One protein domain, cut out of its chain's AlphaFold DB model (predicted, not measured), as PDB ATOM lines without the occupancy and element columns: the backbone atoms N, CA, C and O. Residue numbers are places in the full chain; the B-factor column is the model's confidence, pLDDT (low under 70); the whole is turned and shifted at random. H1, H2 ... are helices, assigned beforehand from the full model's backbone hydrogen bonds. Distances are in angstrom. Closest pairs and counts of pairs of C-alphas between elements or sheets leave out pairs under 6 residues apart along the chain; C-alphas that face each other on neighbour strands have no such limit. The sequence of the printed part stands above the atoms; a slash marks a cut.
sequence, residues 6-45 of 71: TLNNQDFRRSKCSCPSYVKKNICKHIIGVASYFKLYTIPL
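What this domain is: This is residues 6 to 45 of the 71 residues of the protein "SWIM-type domain-containing protein" of Brachionus plicatilis (UniProt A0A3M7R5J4). This is a domain with little regular structure: one helix, H2, with a looping stretch, residues 6 to 19, folded back along one side of it, and a shorter helix, H1, set crosswise beyond the end where H2 begins. The printed part has 40 residues with two named helices, H1 then H2, and no named strand; the class is all helix, though the named elements hold only 15 residues. It is compact, with a radius of gyration of the C-alphas of 9.7 A, and spans 26 by 21 by 12 A.

How they stand to each other: Start with H2, residues 29 to 37, then look back to H1, residues 20 to 25. They are near each other: their closest C-alphas are 8.4 A apart, and 5 pairs lie within 10 A. A tight link of 3 residues joins them. In both helices every O i to N i+4 pair is within hydrogen-bond range.

Where its parts are: Find C-alpha 29 at (162.889, 146.652, 94.161); from there H2 runs 12.1 A to C-alpha 37 at (163.442, 145.280, 82.109). H1 begins at C-alpha 20, (170.242, 146.149, 102.451), and spans 9.0 A.

The domain as a whole: The two C-alphas farthest apart, those of Ser 18 and Leu 45, are 28.4 A apart. The printed part has no cut, and no printed residue is under 70 in pLDDT.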
ATOM      1  N   THR A   6     172.613 140.190  90.426       91.31
ATOM      2  CA  THR A   6     172.851 138.974  89.646       91.31
ATOM      3  C   THR A   6     171.494 138.354  89.345       91.31
ATOM      4  O   THR A   6     170.847 137.813  90.246       91.31
ATOM      5  N   LEU A   7     171.035 138.498  88.103       88.38
ATOM      6  CA  LEU A   7     169.733 138.012  87.651       88.38
ATOM      7  C   LEU A   7     169.828 136.543  87.221       88.38
ATOM      8  O   LEU A   7     170.768 136.162  86.529       88.38
ATOM      9  N   ASN A   8     168.840 135.736  87.603       86.69
ATOM     10  CA  ASN A   8     168.626 134.419  87.009       86.69
ATOM     11  C   ASN A   8     167.531 134.526  85.936       86.69
ATOM     12  O   ASN A   8     166.421 134.965  86.234       86.69
ATOM     13  N   ASN A   9     167.850 134.125  84.703       81.81
ATOM     14  CA  ASN A   9     166.972 134.278  83.540       81.81
ATOM     15  C   ASN A   9     165.745 133.357  83.553       81.81
ATOM     16  O   ASN A   9     164.766 133.665  82.887       81.81
ATOM     17  N   GLN A  10     165.777 132.239  84.279       83.44
ATOM     18  CA  GLN A  10     164.620 131.341  84.368       83.44
ATOM     19  C   GLN A  10     163.649 131.779  85.461       83.44
ATOM     20  O   GLN A  10     162.437 131.685  85.301       83.44
ATOM     21  N   ASP A  11     164.188 132.255  86.585       84.56
ATOM     22  CA  ASP A  11     163.397 132.510  87.779       84.56
ATOM     23  C   ASP A  11     163.963 133.703  88.549       84.56
ATOM     24  O   ASP A  11     164.955 133.605  89.282       84.56
ATOM     25  N   PHE A  12     163.321 134.863  88.397       84.00
ATOM     26  CA  PHE A  12     163.816 136.102  88.997       84.00
ATOM     27  C   PHE A  12     163.859 136.029  90.532       84.00
ATOM     28  O   PHE A  12     164.650 136.744  91.150       84.00
ATOM     29  N   ARG A  13     163.068 135.143  91.156       84.94
ATOM     30  CA  ARG A  13     163.051 134.914  92.611       84.94
ATOM     31  C   ARG A  13     164.375 134.364  93.141       84.94
ATOM     32  O   ARG A  13     164.703 134.591  94.300       84.94
ATOM     33  N   ARG A  14     165.152 133.681  92.294       87.81
ATOM     34  CA  ARG A  14     166.481 133.141  92.627       87.81
ATOM     35  C   ARG A  14     167.615 134.146  92.387       87.81
ATOM     36  O   ARG A  14     168.784 133.805  92.544       87.81
ATOM     37  N   SER A  15     167.281 135.376  91.999       89.56
ATOM     38  CA  SER A  15     168.259 136.438  91.757       89.56
ATOM     39  C   SER A  15     168.827 136.987  93.063       89.56
ATOM     40  O   SER A  15     168.156 136.993  94.098       89.56
ATOM     41  N   LYS A  16     170.059 137.498  93.008       92.06
ATOM     42  CA  LYS A  16     170.766 138.078  94.158       92.06
ATOM     43  C   LYS A  16     170.964 139.577  93.982       92.06
ATOM     44  O   LYS A  16     171.197 140.051  92.873       92.06
ATOM     45  N   CYS A  17     170.886 140.338  95.072       92.50
ATOM     46  CA  CYS A  17     171.171 141.773  95.064       92.50
ATOM     47  C   CYS A  17     171.987 142.176  96.293       92.50
ATOM     48  O   CYS A  17     171.703 141.732  97.400       92.50
ATOM     49  N   SER A  18     172.951 143.081  96.123       92.19
ATOM     50  CA  SER A  18     173.783 143.586  97.225       92.19
ATOM     51  C   SER A  18     173.102 144.638  98.116       92.19
ATOM     52  O   SER A  18     173.751 145.275  98.942       92.19
ATOM     53  N   CYS A  19     171.799 144.893  97.951       90.44
ATOM     54  CA  CYS A  19     171.129 145.965  98.683       90.44
ATOM     55  C   CYS A  19     170.690 145.541 100.102       90.44
ATOM     56  O   CYS A  19     170.264 144.402 100.301       90.44
ATOM     57  N   PRO A  20     170.654 146.469 101.079       89.50
ATOM     58  CA  PRO A  20     170.242 146.149 102.451       89.50
ATOM     59  C   PRO A  20     168.824 145.572 102.554       89.50
ATOM     60  O   PRO A  20     168.537 144.744 103.412       89.50
ATOM     61  N   SER A  21     167.916 146.003 101.674       88.06
ATOM     62  CA  SER A  21     166.542 145.492 101.637       88.06
ATOM     63  C   SER A  21     166.479 144.020 101.230       88.06
ATOM     64  O   SER A  21     165.638 143.295 101.751       88.06
ATOM     65  N   TYR A  22     167.364 143.586 100.324       90.44
ATOM     66  CA  TYR A  22     167.448 142.192  99.898       90.44
ATOM     67  C   TYR A  22     167.961 141.315 101.034       90.44
ATOM     68  O   TYR A  22     167.333 140.313 101.331       90.44
ATOM     69  N   VAL A  23     169.010 141.741 101.743       87.25
ATOM     70  CA  VAL A  23     169.566 140.982 102.880       87.25
ATOM     71  C   VAL A  23     168.500 140.660 103.938       87.25
ATOM     72  O   VAL A  23     168.519 139.589 104.526       87.25
ATOM     73  N   LYS A  24     167.529 141.559 104.153       89.62
ATOM     74  CA  LYS A  24     166.454 141.347 105.136       89.62
ATOM     75  C   LYS A  24     165.307 140.459 104.649       89.62
ATOM     76  O   LYS A  24     164.657 139.827 105.469       89.62
ATOM     77  N   LYS A  25     164.971 140.500 103.356       87.62
ATOM     78  CA  LYS A  25     163.709 139.936 102.828       87.62
ATOM     79  C   LYS A  25     163.894 138.961 101.664       87.62
ATOM     80  O   LYS A  25     162.906 138.469 101.135       87.62
ATOM     81  N   ASN A  26     165.128 138.745 101.210       85.75
ATOM     82  CA  ASN A  26     165.499 138.008  99.995       85.75
ATOM     83  C   ASN A  26     164.789 138.479  98.711       85.75
ATOM     84  O   ASN A  26     164.847 137.825  97.676       85.75
ATOM     85  N   ILE A  27     164.143 139.648  98.745       87.06
ATOM     86  CA  ILE A  27     163.504 140.291  97.600       87.06
ATOM     87  C   ILE A  27     163.674 141.802  97.721       87.06
ATOM     88  O   ILE A  27     163.663 142.373  98.815       87.06
ATOM     89  N   CYS A  28     163.875 142.478  96.594       91.44
ATOM     90  CA  CYS A  28     164.038 143.924  96.590       91.44
ATOM     91  C   CYS A  28     163.549 144.553  95.287       91.44
ATOM     92  O   CYS A  28     163.465 143.897  94.250       91.44
ATOM     93  N   LYS A  29     163.316 145.870  95.330       90.06
ATOM     94  CA  LYS A  29     162.889 146.652  94.161       90.06
ATOM     95  C   LYS A  29     163.859 146.593  92.976       90.06
ATOM     96  O   LYS A  29     163.416 146.734  91.846       90.06
ATOM     97  N   HIS A  30     165.157 146.370  93.211       91.50
ATOM     98  CA  HIS A  30     166.126 146.254  92.116       91.50
ATOM     99  C   HIS A  30     165.917 144.964  91.329       91.50
ATOM    100  O   HIS A  30     165.916 145.013  90.111       91.50
ATOM    101  N   ILE A  31     165.683 143.837  92.009       92.06
ATOM    102  CA  ILE A  31     165.415 142.562  91.335       92.06
ATOM    103  C   ILE A  31     164.129 142.669  90.516       92.06
ATOM    104  O   ILE A  31     164.137 142.289  89.355       92.06
ATOM    105  N   ILE A  32     163.061 143.248  91.078       89.81
ATOM    106  CA  ILE A  32     161.787 143.426  90.360       89.81
ATOM    107  C   ILE A  32     161.962 144.353  89.149       89.81
ATOM    108  O   ILE A  32     161.493 144.036  88.061       89.81
ATOM    109  N   GLY A  33     162.667 145.476  89.315       89.75
ATOM    110  CA  GLY A  33     162.927 146.414  88.223       89.75
ATOM    111  C   GLY A  33     163.761 145.799  87.098       89.75
ATOM    112  O   GLY A  33     163.394 145.916  85.932       89.75
ATOM    113  N   VAL A  34     164.843 145.093  87.440       91.12
ATOM    114  CA  VAL A  34     165.692 144.399  86.459       91.12
ATOM    115  C   VAL A  34     164.915 143.262  85.786       91.12
ATOM    116  O   VAL A  34     164.926 143.164  84.566       91.12
ATOM    117  N   ALA A  35     164.166 142.453  86.538       91.25
ATOM    118  CA  ALA A  35     163.334 141.388  85.975       91.25
ATOM    119  C   ALA A  35     162.270 141.923  85.005       91.25
ATOM    120  O   ALA A  35     162.008 141.304  83.975       91.25
ATOM    121  N   SER A  36     161.691 143.090  85.304       90.12
ATOM    122  CA  SER A  36     160.749 143.759  84.407       90.12
ATOM    123  C   SER A  36     161.430 144.290  83.143       90.12
ATOM    124  O   SER A  36     160.894 144.116  82.051       90.12
ATOM    125  N   TYR A  37     162.641 144.847  83.260       89.44
ATOM    126  CA  TYR A  37     163.442 145.280  82.109       89.44
ATOM    127  C   TYR A  37     163.767 144.117  81.158       89.44
ATOM    128  O   TYR A  37     163.603 144.240  79.947       89.44
ATOM    129  N   PHE A  38     164.139 142.960  81.710       89.00
ATOM    130  CA  PHE A  38     164.396 141.733  80.948       89.00
ATOM    131  C   PHE A  38     163.122 140.965  80.548       89.00
ATOM    132  O   PHE A  38     163.226 139.868  80.006       89.00
ATOM    133  N   LYS A  39     161.921 141.515  80.793       87.88
ATOM    134  CA  LYS A  39     160.616 140.892  80.488       87.88
ATOM    135  C   LYS A  39     160.401 139.509  81.131       87.88
ATOM    136  O   LYS A  39     159.535 138.759  80.698       87.88
ATOM    137  N   LEU A  40     161.145 139.192  82.193       87.19
ATOM    138  CA  LEU A  40     160.976 137.969  82.989       87.19
ATOM    139  C   LEU A  40     159.798 138.074  83.961       87.19
ATOM    140  O   LEU A  40     159.279 137.070  84.440       87.19
ATOM    141  N   TYR A  41     159.402 139.303  84.293       84.88
ATOM    142  CA  TYR A  41     158.272 139.584  85.161       84.88
ATOM    143  C   TYR A  41     157.439 140.731  84.595       84.88
ATOM    144  O   TYR A  41     157.919 141.859  84.444       84.88
ATOM    145  N   THR A  42     156.169 140.447  84.322       87.31
ATOM    146  CA  THR A  42     155.193 141.462  83.933       87.31
ATOM    147  C   THR A  42     154.551 142.025  85.189       87.31
ATOM    148  O   THR A  42     153.893 141.307  85.940       87.31
ATOM    149  N   ILE A  43     154.743 143.323  85.423       84.44
ATOM    150  CA  ILE A  43     154.062 144.020  86.512       84.44
ATOM    151  C   ILE A  43     152.565 144.055  86.166       84.44
ATOM    152  O   ILE A  43     152.223 144.551  85.088       84.44
ATOM    153  N   PRO A  44     151.677 143.539  87.034       87.00
ATOM    154  CA  PRO A  44     150.244 143.514  86.762       87.00
ATOM    155  C   PRO A  44     149.706 144.931  86.535       87.00
ATOM    156  O   PRO A  44     150.098 145.878  87.224       87.00
ATOM    157  N   LEU A  45     148.795 145.070  85.566       81.56
ATOM    158  CA  LEU A  45     148.226 146.368  85.184       81.56
ATOM    159  C   LEU A  45     147.523 147.061  86.353       81.56
ATOM    160  O   LEU A  45     147.606 148.277  86.462       81.56
TER     161      LEU A  45